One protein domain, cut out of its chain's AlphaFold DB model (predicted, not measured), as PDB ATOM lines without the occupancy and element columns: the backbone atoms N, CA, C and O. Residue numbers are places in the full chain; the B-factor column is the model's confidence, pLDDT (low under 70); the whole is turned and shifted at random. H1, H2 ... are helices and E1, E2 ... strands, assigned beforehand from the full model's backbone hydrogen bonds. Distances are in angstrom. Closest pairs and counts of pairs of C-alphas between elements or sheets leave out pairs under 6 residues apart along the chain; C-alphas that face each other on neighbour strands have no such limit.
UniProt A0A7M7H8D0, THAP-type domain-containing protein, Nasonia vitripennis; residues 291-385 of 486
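This is residues 291 to 385 of the 486 residues of the protein "THAP-type domain-containing protein" of Nasonia vitripennis (UniProt A0A7M7H8D0). A twisted sheet of four strands has one helix, H1, packed over one of its faces, and its two long inner strands, E4 and E5, run on together as a hairpin arm whose tip, residues 326 to 331, sticks out free. A second, very small hairpin, E1 and E2, sits on H1's side of the sheet near E3, and a long link after E6 leads round to the start of H1. The printed part has 95 residues with six named strands and one named helix, in the order E1, E2, E3, E4, E5, E6, H1; the four-stranded sheet has the order E3, E4, E5, E6 and is antiparallel throughout, and the class is mostly strand. The whole is compact, with a radius of gyration of the C-alphas of 14.0 A, and its C-alphas span 44 by 30 by 28 A, the arm of E4 and E5 giving much of the length.

In the large sheet, E3 is residues 304 to 311, 21.5 A from first to last C-alpha, and begins at C-alpha 304, at (31.706, -3.592, -41.556). E4, the longest strand by residues, is residues 314 to 327 and measures 39.5 A. E5 is residues 330 to 342, 35.6 A, and E6 is residues 348 to 352, 13.7 A. The short strands E1, residues 291 to 293, and E2, residues 296 to 299, measure 6.2 A and 9.7 A; C-alpha 291 is at (39.911, 1.140, -35.639). H1 is residues 374 to 384, 15.5 A, and ends at C-alpha 384, at (19.653, -0.051, -41.209).

E3, E4, E5 and E6 form a meander, each strand the antiparallel neighbour of the one before, with E3 and E6 as edge strands. E4 and E5, a hairpin, stand at 158 degrees between their N-to-C directions, and N 319 and O 339 are 2.8 A apart, within hydrogen-bond range, as are N 325 and O 332 farther along, also at 2.8 A. The hairpin E3 and E4 stands at 141 degrees, with N 307 and O 318 at 2.8 A. The hairpin E5 and E6 stands at 162 degrees, with N 351 and O 338 at 2.8 A. From edge to edge the strands' lines turn by 59 degrees. H1 is on the sheet at a height over the sheet of 9.6 A, and H1 and the sheet E3, E4, E5, E6 form two layers, a helix on one face of a sheet. It lies over E4 and E5 and runs slantwise to the strands, at 36 degrees to E5 on the local plane. The closest C-alphas of H1 and E5 are those of Gln 383 and Lys 337, 7.6 A apart. In H1 every O i to N i+4 pair is within hydrogen-bond range. E1 and E2 form an antiparallel hairpin at 146 degrees, with N 298 and O 291 at 2.8 A. The closest C-alphas of E2 and H1 are those of Val 299 and Pro 376, 7.3 A apart, and those of E1 and E3 are Val 291 and Ile 306, 7.6 A apart. E2 and E3 are apart.

The two C-alphas farthest apart are those of Gly 295 and Asp 328, 45.2 A. The printed part has no cut. The link from E6 to H1, residues 353 to 373, is long, and the other links are tight. Near its beginning, residues 355 to 356 pair antiparallel with residues 351 to 352 of E6. The mean pLDDT of the printed part is 91.0, and no printed residue is under 70.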
ATOM      1  N   VAL A 291      39.110   0.034 -35.109       91.81
ATOM      2  CA  VAL A 291      39.911   1.140 -35.639       91.81
ATOM      3  C   VAL A 291      40.290   2.081 -34.505       91.81
ATOM      4  O   VAL A 291      39.448   2.412 -33.676       91.81
ATOM      5  N   CYS A 292      41.549   2.517 -34.476       90.44
ATOM      6  CA  CYS A 292      41.993   3.577 -33.580       90.44
ATOM      7  C   CYS A 292      41.838   4.931 -34.285       90.44
ATOM      8  O   CYS A 292      42.480   5.170 -35.311       90.44
ATOM      9  N   ILE A 293      40.966   5.795 -33.763       89.44
ATOM     10  CA  ILE A 293      40.757   7.170 -34.242       89.44
ATOM     11  C   ILE A 293      40.899   8.086 -33.030       89.44
ATOM     12  O   ILE A 293      40.272   7.837 -32.006       89.44
ATOM     13  N   ASP A 294      41.747   9.109 -33.131       86.94
ATOM     14  CA  ASP A 294      42.028  10.062 -32.044       86.94
ATOM     15  C   ASP A 294      42.494   9.404 -30.727       86.94
ATOM     16  O   ASP A 294      42.251   9.909 -29.636       86.94
ATOM     17  N   GLY A 295      43.173   8.254 -30.823       88.56
ATOM     18  CA  GLY A 295      43.634   7.481 -29.663       88.56
ATOM     19  C   GLY A 295      42.561   6.591 -29.027       88.56
ATOM     20  O   GLY A 295      42.865   5.846 -28.096       88.56
ATOM     21  N   GLU A 296      41.329   6.611 -29.538       91.25
ATOM     22  CA  GLU A 296      40.240   5.756 -29.078       91.25
ATOM     23  C   GLU A 296      40.081   4.525 -29.974       91.25
ATOM     24  O   GLU A 296      39.954   4.628 -31.196       91.25
ATOM     25  N   ASN A 297      40.024   3.343 -29.356       92.88
ATOM     26  CA  ASN A 297      39.720   2.098 -30.051       92.88
ATOM     27  C   ASN A 297      38.207   1.953 -30.236       92.88
ATOM     28  O   ASN A 297      37.461   1.713 -29.286       92.88
ATOM     29  N   ILE A 298      37.756   2.061 -31.479       94.38
ATOM     30  CA  ILE A 298      36.353   1.960 -31.867       94.38
ATOM     31  C   ILE A 298      36.092   0.566 -32.429       94.38
ATOM     32  O   ILE A 298      36.728   0.150 -33.397       94.38
ATOM     33  N   VAL A 299      35.106  -0.133 -31.868       94.50
ATOM     34  CA  VAL A 299      34.605  -1.403 -32.411       94.50
ATOM     35  C   VAL A 299      33.556  -1.118 -33.486       94.50
ATOM     36  O   VAL A 299      32.558  -0.433 -33.239       94.50
ATOM     37  N   LEU A 300      33.778  -1.641 -34.689       94.75
ATOM     38  CA  LEU A 300      32.873  -1.478 -35.820       94.75
ATOM     39  C   LEU A 300      31.648  -2.396 -35.684       94.75
ATOM     40  O   LEU A 300      31.742  -3.481 -35.103       94.75
ATOM     41  N   PRO A 301      30.480  -2.003 -36.226       94.56
ATOM     42  CA  PRO A 301      29.322  -2.888 -36.261       94.56
ATOM     43  C   PRO A 301      29.590  -4.135 -37.115       94.56
ATOM     44  O   PRO A 301      30.433  -4.126 -38.012       94.56
ATOM     45  N   GLN A 302      28.829  -5.202 -36.871       89.88
ATOM     46  CA  GLN A 302      28.963  -6.454 -37.615       89.88
ATOM     47  C   GLN A 302      28.836  -6.226 -39.132       89.88
ATOM     48  O   GLN A 302      27.983  -5.457 -39.580       89.88
ATOM     49  N   PHE A 303      29.671  -6.935 -39.902       90.06
ATOM     50  CA  PHE A 303      29.773  -6.878 -41.370       90.06
ATOM     51  C   PHE A 303      30.381  -5.600 -41.955       90.06
ATOM     52  O   PHE A 303      30.466  -5.478 -43.178       90.06
ATOM     53  N   TRP A 304      30.841  -4.675 -41.113       94.44
ATOM     54  CA  TRP A 304      31.706  -3.592 -41.556       94.44
ATOM     55  C   TRP A 304      33.168  -4.003 -41.456       94.44
ATOM     56  O   TRP A 304      33.616  -4.540 -40.445       94.44
ATOM     57  N   SER A 305      33.918  -3.686 -42.500       93.00
ATOM     58  CA  SER A 305      35.373  -3.676 -42.488       93.00
ATOM     59  C   SER A 305      35.884  -2.274 -42.775       93.00
ATOM     60  O   SER A 305      35.164  -1.433 -43.319       93.00
ATOM     61  N   ILE A 306      37.135  -2.031 -42.405       94.75
ATOM     62  CA  ILE A 306      37.833  -0.782 -42.679       94.75
ATOM     63  C   ILE A 306      39.027  -1.022 -43.593       94.75
ATOM     64  O   ILE A 306      39.661  -2.074 -43.571       94.75
ATOM     65  N   SER A 307      39.333  -0.030 -44.412       92.75
ATOM     66  CA  SER A 307      40.557   0.050 -45.190       92.75
ATOM     67  C   SER A 307      41.052   1.488 -45.193       92.75
ATOM     68  O   SER A 307      40.260   2.430 -45.251       92.75
ATOM     69  N   GLU A 308      42.366   1.666 -45.126       92.00
ATOM     70  CA  GLU A 308      42.988   2.981 -45.247       92.00
ATOM     71  C   GLU A 308      43.442   3.190 -46.690       92.00
ATOM     72  O   GLU A 308      44.070   2.309 -47.281       92.00
ATOM     73  N   CYS A 309      43.163   4.359 -47.258       88.06
ATOM     74  CA  CYS A 309      43.726   4.765 -48.536       88.06
ATOM     75  C   CYS A 309      44.356   6.156 -48.436       88.06
ATOM     76  O   CYS A 309      43.948   7.003 -47.644       88.06
ATOM     77  N   TYR A 310      45.395   6.370 -49.237       87.00
ATOM     78  CA  TYR A 310      46.121   7.632 -49.300       87.00
ATOM     79  C   TYR A 310      45.775   8.297 -50.627       87.00
ATOM     80  O   TYR A 310      46.155   7.810 -51.692       87.00
ATOM     81  N   ALA A 311      45.000   9.375 -50.562       79.19
ATOM     82  CA  ALA A 311      44.744  10.235 -51.707       79.19
ATOM     83  C   ALA A 311      45.802  11.346 -51.756       79.19
ATOM     84  O   ALA A 311      46.517  11.578 -50.782       79.19
ATOM     85  N   LYS A 312      45.869  12.085 -52.873       80.38
ATOM     86  CA  LYS A 312      46.753  13.263 -52.996       80.38
ATOM     87  C   LYS A 312      46.576  14.259 -51.846       80.38
ATOM     88  O   LYS A 312      47.528  14.934 -51.477       80.38
ATOM     89  N   ASN A 313      45.365  14.321 -51.297       78.81
ATOM     90  CA  ASN A 313      44.991  15.303 -50.296       78.81
ATOM     91  C   ASN A 313      45.250  14.826 -48.867       78.81
ATOM     92  O   ASN A 313      45.248  15.669 -47.988       78.81
ATOM     93  N   GLY A 314      45.508  13.533 -48.628       87.06
ATOM     94  CA  GLY A 314      45.763  12.997 -47.290       87.06
ATOM     95  C   GLY A 314      45.211  11.590 -47.058       87.06
ATOM     96  O   GLY A 314      44.958  10.825 -47.995       87.06
ATOM     97  N   LYS A 315      45.070  11.236 -45.776       90.88
ATOM     98  CA  LYS A 315      44.566   9.935 -45.323       90.88
ATOM     99  C   LYS A 315      43.037   9.905 -45.412       90.88
ATOM    100  O   LYS A 315      42.365  10.759 -44.843       90.88
ATOM    101  N   LYS A 316      42.492   8.882 -46.066       94.12
ATOM    102  CA  LYS A 316      41.053   8.619 -46.159       94.12
ATOM    103  C   LYS A 316      40.761   7.230 -45.596       94.12
ATOM    104  O   LYS A 316      41.449   6.259 -45.915       94.12
ATOM    105  N   LEU A 317      39.756   7.133 -44.732       94.56
ATOM    106  CA  LEU A 317      39.267   5.849 -44.229       94.56
ATOM    107  C   LEU A 317      38.049   5.427 -45.038       94.56
ATOM    108  O   LEU A 317      37.135   6.219 -45.268       94.56
ATOM    109  N   VAL A 318      38.041   4.171 -45.465       95.81
ATOM    110  CA  VAL A 318      36.971   3.558 -46.244       95.81
ATOM    111  C   VAL A 318      36.377   2.434 -45.413       95.81
ATOM    112  O   VAL A 318      37.041   1.447 -45.114       95.81
ATOM    113  N   PHE A 319      35.114   2.586 -45.049       96.31
ATOM    114  CA  PHE A 319      34.334   1.580 -44.352       96.31
ATOM    115  C   PHE A 319      33.453   0.872 -45.369       96.31
ATOM    116  O   PHE A 319      32.667   1.514 -46.065       96.31
ATOM    117  N   THR A 320      33.556  -0.448 -45.460       95.94
ATOM    118  CA  THR A 320      32.793  -1.251 -46.417       95.94
ATOM    119  C   THR A 320      31.891  -2.233 -45.701       95.94
ATOM    120  O   THR A 320      32.348  -3.009 -44.869       95.94
ATOM    121  N   HIS A 321      30.613  -2.223 -46.065       94.94
ATOM    122  CA  HIS A 321      29.632  -3.202 -45.627       94.94
ATOM    123  C   HIS A 321      29.349  -4.174 -46.766       94.94
ATOM    124  O   HIS A 321      28.710  -3.824 -47.773       94.94
ATOM    125  N   THR A 322      29.804  -5.407 -46.599       89.31
ATOM    126  CA  THR A 322      29.612  -6.485 -47.567       89.31
ATOM    127  C   THR A 322      28.470  -7.393 -47.130       89.31
ATOM    128  O   THR A 322      28.204  -7.577 -45.945       89.31
ATOM    129  N   HIS A 323      27.744  -7.935 -48.103       83.94
ATOM    130  CA  HIS A 323      26.730  -8.952 -47.855       83.94
ATOM    131  C   HIS A 323      27.026 -10.168 -48.727       83.94
ATOM    132  O   HIS A 323      27.333 -10.028 -49.913       83.94
ATOM    133  N   ILE A 324      26.933 -11.355 -48.135       81.88
ATOM    134  CA  ILE A 324      27.054 -12.615 -48.861       81.88
ATOM    135  C   ILE A 324      25.682 -12.929 -49.447       81.88
ATOM    136  O   ILE A 324      24.715 -13.137 -48.721       81.88
ATOM    137  N   GLN A 325      25.583 -12.923 -50.770       78.62
ATOM    138  CA  GLN A 325      24.379 -13.316 -51.479       78.62
ATOM    139  C   GLN A 325      24.552 -14.732 -52.024       78.62
ATOM    140  O   GLN A 325      25.438 -14.993 -52.839       78.62
ATOM    141  N   THR A 326      23.676 -15.636 -51.597       78.31
ATOM    142  CA  THR A 326      23.545 -16.974 -52.171       78.31
ATOM    143  C   THR A 326      22.446 -16.942 -53.229       78.31
ATOM    144  O   THR A 326      21.283 -16.661 -52.934       78.31
ATOM    145  N   LYS A 327      22.816 -17.158 -54.494       78.19
ATOM    146  CA  LYS A 327      21.870 -17.334 -55.602       78.19
ATOM    147  C   LYS A 327      22.139 -18.674 -56.264       78.19
ATOM    148  O   LYS A 327      23.230 -18.903 -56.788       78.19
ATOM    149  N   ASP A 328      21.129 -19.536 -56.214       82.88
ATOM    150  CA  ASP A 328      21.173 -20.929 -56.650       82.88
ATOM    151  C   ASP A 328      22.289 -21.709 -55.936       82.88
ATOM    152  O   ASP A 328      22.136 -22.099 -54.782       82.88
ATOM    153  N   ILE A 329      23.425 -21.891 -56.610       83.25
ATOM    154  CA  ILE A 329      24.608 -22.618 -56.120       83.25
ATOM    155  C   ILE A 329      25.796 -21.655 -55.936       83.25
ATOM    156  O   ILE A 329      26.796 -21.982 -55.303       83.25
ATOM    157  N   THR A 330      25.694 -20.434 -56.467       78.88
ATOM    158  CA  THR A 330      26.772 -19.446 -56.419       78.88
ATOM    159  C   THR A 330      26.663 -18.580 -55.172       78.88
ATOM    160  O   THR A 330      25.639 -17.940 -54.912       78.88
ATOM    161  N   VAL A 331      27.746 -18.546 -54.402       82.81
ATOM    162  CA  VAL A 331      27.931 -17.617 -53.288       82.81
ATOM    163  C   VAL A 331      28.733 -16.437 -53.823       82.81
ATOM    164  O   VAL A 331      29.861 -16.619 -54.270       82.81
ATOM    165  N   SER A 332      28.162 -15.234 -53.812       79.88
ATOM    166  CA  SER A 332      28.878 -14.015 -54.207       79.88
ATOM    167  C   SER A 332      28.878 -12.990 -53.082       79.88
ATOM    168  O   SER A 332      27.879 -12.789 -52.391       79.88
ATOM    169  N   THR A 333      30.020 -12.341 -52.872       81.31
ATOM    170  CA  THR A 333      30.152 -11.205 -51.961       81.31
ATOM    171  C   THR A 333      29.861  -9.930 -52.736       81.31
ATOM    172  O   THR A 333      30.523  -9.611 -53.721       81.31
ATOM    173  N   VAL A 334      28.848  -9.187 -52.303       83.25
ATOM    174  CA  VAL A 334      28.477  -7.925 -52.945       83.25
ATOM    175  C   VAL A 334      28.788  -6.784 -51.991       83.25
ATOM    176  O   VAL A 334      28.318  -6.762 -50.849       83.25
ATOM    177  N   LEU A 335      29.573  -5.814 -52.469       87.38
ATOM    178  CA  LEU A 335      29.736  -4.537 -51.783       87.38
ATOM    179  C   LEU A 335      28.388  -3.816 -51.792       87.38
ATOM    180  O   LEU A 335      27.922  -3.336 -52.828       87.38
ATOM    181  N   HIS A 336      27.751  -3.764 -50.628       90.31
ATOM    182  CA  HIS A 336      26.401  -3.243 -50.507       90.31
ATOM    183  C   HIS A 336      26.424  -1.741 -50.241       90.31
ATOM    184  O   HIS A 336      25.795  -0.960 -50.957       90.31
ATOM    185  N   LYS A 337      27.187  -1.341 -49.220       96.19
ATOM    186  CA  LYS A 337      27.304   0.043 -48.767       96.19
ATOM    187  C   LYS A 337      28.750   0.373 -48.452       96.19
ATOM    188  O   LYS A 337      29.517  -0.497 -48.046       96.19
ATOM    189  N   CYS A 338      29.106   1.634 -48.622       96.88
ATOM    190  CA  CYS A 338      30.417   2.143 -48.276       96.88
ATOM    191  C   CYS A 338      30.274   3.548 -47.687       96.88
ATOM    192  O   CYS A 338      29.414   4.319 -48.110       96.88
ATOM    193  N   VAL A 339      31.083   3.847 -46.678       97.50
ATOM    194  CA  VAL A 339      31.222   5.180 -46.094       97.50
ATOM    195  C   VAL A 339      32.685   5.545 -46.181       97.50
ATOM    196  O   VAL A 339      33.537   4.746 -45.803       97.50
ATOM    197  N   THR A 340      32.988   6.741 -46.656       96.38
ATOM    198  CA  THR A 340      34.362   7.223 -46.674       96.38
ATOM    199  C   THR A 340      34.492   8.508 -45.890       96.38
ATOM    200  O   THR A 340      33.639   9.378 -46.033       96.38
ATOM    201  N   ILE A 341      35.557   8.620 -45.105       95.88
ATOM    202  CA  ILE A 341      35.861   9.788 -44.280       95.88
ATOM    203  C   ILE A 341      37.220  10.325 -44.710       95.88
ATOM    204  O   ILE A 341      38.221   9.609 -44.609       95.88
ATOM    205  N   ASP A 342      37.244  11.556 -45.210       94.19
ATOM    206  CA  ASP A 342      38.479  12.292 -45.475       94.19
ATOM    207  C   ASP A 342      38.925  12.997 -44.187       94.19
ATOM    208  O   ASP A 342      38.150  13.724 -43.571       94.19
ATOM    209  N   PHE A 343      40.149  12.737 -43.725       89.69
ATOM    210  CA  PHE A 343      40.650  13.306 -42.468       89.69
ATOM    211  C   PHE A 343      41.180  14.729 -42.615       89.69
ATOM    212  O   PHE A 343      41.497  15.364 -41.611       89.69
ATOM    213  N   CYS A 344      41.282  15.244 -43.837       90.00
ATOM    214  CA  CYS A 344      41.779  16.592 -44.063       90.00
ATOM    215  C   CYS A 344      40.716  17.650 -43.782       90.00
ATOM    216  O   CYS A 344      41.032  18.709 -43.247       90.00
ATOM    217  N   ASP A 345      39.463  17.354 -44.112       91.88
ATOM    218  CA  ASP A 345      38.318  18.250 -43.930       91.88
ATOM    219  C   ASP A 345      37.162  17.611 -43.138       91.88
ATOM    220  O   ASP A 345      36.174  18.278 -42.826       91.88
ATOM    221  N   GLY A 346      37.280  16.329 -42.786       92.81
ATOM    222  CA  GLY A 346      36.242  15.573 -42.095       92.81
ATOM    223  C   GLY A 346      35.067  15.191 -42.995       92.81
ATOM    224  O   GLY A 346      34.048  14.745 -42.470       92.81
ATOM    225  N   GLN A 347      35.133  15.372 -44.317       94.81
ATOM    226  CA  GLN A 347      33.998  15.090 -45.196       94.81
ATOM    227  C   GLN A 347      33.637  13.605 -45.186       94.81
ATOM    228  O   GLN A 347      34.492  12.725 -45.322       94.81
ATOM    229  N   ILE A 348      32.337  13.336 -45.063       96.25
ATOM    230  CA  ILE A 348      31.763  11.997 -45.107       96.25
ATOM    231  C   ILE A 348      30.998  11.822 -46.411       96.25
ATOM    232  O   ILE A 348      30.007  12.504 -46.674       96.25
ATOM    233  N   GLU A 349      31.402  10.826 -47.188       96.56
ATOM    234  CA  GLU A 349      30.701  10.423 -48.401       96.56
ATOM    235  C   GLU A 349      30.083   9.039 -48.219       96.56
ATOM    236  O   GLU A 349      30.679   8.132 -47.631       96.56
ATOM    237  N   TYR A 350      28.878   8.866 -48.754       97.56
ATOM    238  CA  TYR A 350      28.109   7.634 -48.645       97.56
ATOM    239  C   TYR A 350      27.900   7.037 -50.021       97.56
ATOM    240  O   TYR A 350      27.509   7.734 -50.958       97.56
ATOM    241  N   PHE A 351      28.091   5.729 -50.122       96.69
ATOM    242  CA  PHE A 351      27.952   4.995 -51.363       96.69
ATOM    243  C   PHE A 351      27.074   3.764 -51.174       96.69
ATOM    244  O   PHE A 351      27.146   3.067 -50.160       96.69
ATOM    245  N   VAL A 352      26.271   3.466 -52.189       95.56
ATOM    246  CA  VAL A 352      25.464   2.244 -52.288       95.56
ATOM    247  C   VAL A 352      25.700   1.654 -53.670       95.56
ATOM    248  O   VAL A 352      25.595   2.366 -54.670       95.56
ATOM    249  N   TYR A 353      26.080   0.376 -53.733       92.75
ATOM    250  CA  TYR A 353      26.502  -0.289 -54.976       92.75
ATOM    251  C   TYR A 353      27.563   0.501 -55.778       92.75
ATOM    252  O   TYR A 353      27.526   0.554 -57.007       92.75
ATOM    253  N   GLY A 354      28.481   1.180 -55.081       91.94
ATOM    254  CA  GLY A 354      29.536   1.996 -55.696       91.94
ATOM    255  C   GLY A 354      29.089   3.365 -56.226       91.94
ATOM    256  O   GLY A 354      29.905   4.085 -56.792       91.94
ATOM    257  N   ARG A 355      27.823   3.764 -56.043       93.25
ATOM    258  CA  ARG A 355      27.350   5.113 -56.385       93.25
ATOM    259  C   ARG A 355      27.240   6.011 -55.173       93.25
ATOM    260  O   ARG A 355      26.648   5.607 -54.176       93.25
ATOM    261  N   GLN A 356      27.734   7.235 -55.320       95.38
ATOM    262  CA  GLN A 356      27.627   8.277 -54.309       95.38
ATOM    263  C   GLN A 356      26.172   8.716 -54.120       95.38
ATOM    264  O   GLN A 356      25.412   8.852 -55.083       95.38
ATOM    265  N   ILE A 357      25.792   8.934 -52.866       94.81
ATOM    266  CA  ILE A 357      24.535   9.570 -52.488       94.81
ATOM    267  C   ILE A 357      24.800  11.072 -52.385       94.81
ATOM    268  O   ILE A 357      25.437  11.523 -51.437       94.81
ATOM    269  N   ASN A 358      24.310  11.841 -53.357       87.00
ATOM    270  CA  ASN A 358      24.570  13.284 -53.424       87.00
ATOM    271  C   ASN A 358      23.766  14.082 -52.382       87.00
ATOM    272  O   ASN A 358      24.259  15.061 -51.835       87.00
ATOM    273  N   GLU A 359      22.530  13.668 -52.092       85.88
ATOM    274  CA  GLU A 359      21.628  14.380 -51.178       85.88
ATOM    275  C   GLU A 359      21.461  13.609 -49.868       85.88
ATOM    276  O   GLU A 359      20.550  12.796 -49.699       85.88
ATOM    277  N   VAL A 360      22.356  13.871 -48.916       87.50
ATOM    278  CA  VAL A 360      22.337  13.214 -47.599       87.50
ATOM    279  C   VAL A 360      21.480  13.948 -46.561       87.50
ATOM    280  O   VAL A 360      21.046  13.340 -45.578       87.50
ATOM    281  N   SER A 361      21.160  15.225 -46.797       82.94
ATOM    282  CA  SER A 361      20.434  16.101 -45.861       82.94
ATOM    283  C   SER A 361      19.064  15.541 -45.468       82.94
ATOM    284  O   SER A 361      18.703  15.516 -44.291       82.94
ATOM    285  N   HIS A 362      18.319  14.997 -46.434       84.69
ATOM    286  CA  HIS A 362      17.001  14.399 -46.193       84.69
ATOM    287  C   HIS A 362      17.064  13.082 -45.401       84.69
ATOM    288  O   HIS A 362      16.076  12.673 -44.792       84.69
ATOM    289  N   LEU A 363      18.228  12.427 -45.367       86.88
ATOM    290  CA  LEU A 363      18.436  11.131 -44.717       86.88
ATOM    291  C   LEU A 363      18.871  11.264 -43.252       86.88
ATOM    292  O   LEU A 363      19.047  10.258 -42.559       86.88
ATOM    293  N   LYS A 364      19.032  12.500 -42.756       91.44
ATOM    294  CA  LYS A 364      19.549  12.792 -41.411       91.44
ATOM    295  C   LYS A 364      20.915  12.130 -41.167       91.44
ATOM    296  O   LYS A 364      21.189  11.693 -40.046       91.44
ATOM    297  N   LEU A 365      21.729  11.969 -42.206       93.69
ATOM    298  CA  LEU A 365      23.102  11.477 -42.091       93.69
ATOM    299  C   LEU A 365      24.050  12.680 -42.039       93.69
ATOM    300  O   LEU A 365      23.838  13.634 -42.786       93.69
ATOM    301  N   PRO A 366      25.063  12.668 -41.160       94.62
ATOM    302  CA  PRO A 366      26.025  13.759 -41.089       94.62
ATOM    303  C   PRO A 366      26.925  13.763 -42.329       94.62
ATOM    304  O   PRO A 366      27.342  12.703 -42.793       94.62
ATOM    305  N   SER A 367      27.242  14.947 -42.843       95.12
ATOM    306  CA  SER A 367      28.220  15.141 -43.922       95.12
ATOM    307  C   SER A 367      29.628  15.434 -43.405       95.12
ATOM    308  O   SER A 367      30.575  15.343 -44.170       95.12
ATOM    309  N   ILE A 368      29.773  15.780 -42.122       95.25
ATOM    310  CA  ILE A 368      31.054  16.129 -41.499       95.25
ATOM    311  C   ILE A 368      31.289  15.223 -40.293       95.25
ATOM    312  O   ILE A 368      30.422  15.058 -39.429       95.25
ATOM    313  N   PHE A 369      32.481  14.649 -40.237       94.75
ATOM    314  CA  PHE A 369      32.985  13.839 -39.149       94.75
ATOM    315  C   PHE A 369      33.634  14.733 -38.099       94.75
ATOM    316  O   PHE A 369      34.576  15.463 -38.388       94.75
ATOM    317  N   SER A 370      33.102  14.697 -36.879       92.12
ATOM    318  CA  SER A 370      33.537  15.586 -35.792       92.12
ATOM    319  C   SER A 370      34.120  14.848 -34.589       92.12
ATOM    320  O   SER A 370      34.943  15.428 -33.889       92.12
ATOM    321  N   LYS A 371      33.699  13.604 -34.319       92.56
ATOM    322  CA  LYS A 371      34.196  12.790 -33.195       92.56
ATOM    323  C   LYS A 371      34.195  11.297 -33.531       92.56
ATOM    324  O   LYS A 371      33.258  10.804 -34.153       92.56
ATOM    325  N   SER A 372      35.170  10.556 -33.015       92.06
ATOM    326  CA  SER A 372      35.220   9.081 -32.982       92.06
ATOM    327  C   SER A 372      33.890   8.429 -32.569       92.06
ATOM    328  O   SER A 372      33.395   7.510 -33.222       92.06
ATOM    329  N   THR A 373      33.264   8.949 -31.513       92.19
ATOM    330  CA  THR A 373      32.081   8.362 -30.865       92.19
ATOM    331  C   THR A 373      30.837   8.298 -31.752       92.19
ATOM    332  O   THR A 373      29.976   7.439 -31.541       92.19
ATOM    333  N   ILE A 374      30.732   9.150 -32.781       93.75
ATOM    334  CA  ILE A 374      29.590   9.125 -33.706       93.75
ATOM    335  C   ILE A 374      29.701   8.003 -34.745       93.75
ATOM    336  O   ILE A 374      28.684   7.621 -35.327       93.75
ATOM    337  N   LEU A 375      30.899   7.448 -34.970       95.38
ATOM    338  CA  LEU A 375      31.158   6.506 -36.058       95.38
ATOM    339  C   LEU A 375      30.324   5.216 -35.952       95.38
ATOM    340  O   LEU A 375      29.626   4.897 -36.918       95.38
ATOM    341  N   PRO A 376      30.284   4.485 -34.817       95.38
ATOM    342  CA  PRO A 376      29.478   3.265 -34.728       95.38
ATOM    343  C   PRO A 376      27.981   3.527 -34.906       95.38
ATOM    344  O   PRO A 376      27.275   2.728 -35.523       95.38
ATOM    345  N   ILE A 377      27.491   4.655 -34.379       95.25
ATOM    346  CA  ILE A 377      26.084   5.063 -34.476       95.25
ATOM    347  C   ILE A 377      25.730   5.362 -35.935       95.25
ATOM    348  O   ILE A 377      24.706   4.897 -36.437       95.25
ATOM    349  N   LEU A 378      26.603   6.093 -36.631       96.25
ATOM    350  CA  LEU A 378      26.481   6.419 -38.047       96.25
ATOM    351  C   LEU A 378      26.455   5.157 -38.911       96.25
ATOM    352  O   LEU A 378      25.529   4.990 -39.706       96.25
ATOM    353  N   LEU A 379      27.420   4.249 -38.730       96.81
ATOM    354  CA  LEU A 379      27.506   3.009 -39.504       96.81
ATOM    355  C   LEU A 379      26.283   2.111 -39.270       96.81
ATOM    356  O   LEU A 379      25.698   1.630 -40.240       96.81
ATOM    357  N   LYS A 380      25.820   1.957 -38.019       95.94
ATOM    358  CA  LYS A 380      24.577   1.224 -37.699       95.94
ATOM    359  C   LYS A 380      23.355   1.859 -38.353       95.94
ATOM    360  O   LYS A 380      22.538   1.162 -38.955       95.94
ATOM    361  N   LYS A 381      23.229   3.186 -38.269       95.94
ATOM    362  CA  LYS A 381      22.118   3.924 -38.876       95.94
ATOM    363  C   LYS A 381      22.100   3.745 -40.390       95.94
ATOM    364  O   LYS A 381      21.056   3.429 -40.953       95.94
ATOM    365  N   PHE A 382      23.245   3.908 -41.047       96.25
ATOM    366  CA  PHE A 382      23.353   3.738 -42.490       96.25
ATOM    367  C   PHE A 382      23.125   2.281 -42.909       96.25
ATOM    368  O   PHE A 382      22.435   2.031 -43.896       96.25
ATOM    369  N   GLN A 383      23.612   1.305 -42.134       95.25
ATOM    370  CA  GLN A 383      23.348  -0.123 -42.329       95.25
ATOM    371  C   GLN A 383      21.850  -0.451 -42.275       95.25
ATOM    372  O   GLN A 383      21.386  -1.197 -43.137       95.25
ATOM    373  N   ALA A 384      21.094   0.161 -41.360       94.12
ATOM    374  CA  ALA A 384      19.653  -0.051 -41.209       94.12
ATOM    375  C   ALA A 384      18.798   0.531 -42.353       94.12
ATOM    376  O   ALA A 384      17.675   0.084 -42.566       94.12
ATOM    377  N   MET A 385      19.299   1.513 -43.113       95.00
ATOM    378  CA  MET A 385      18.553   2.077 -44.248       95.00
ATOM    379  C   MET A 385      18.367   1.044 -45.365       95.00
ATOM    380  O   MET A 385      19.305   0.329 -45.707       95.00
TER     381      MET A 385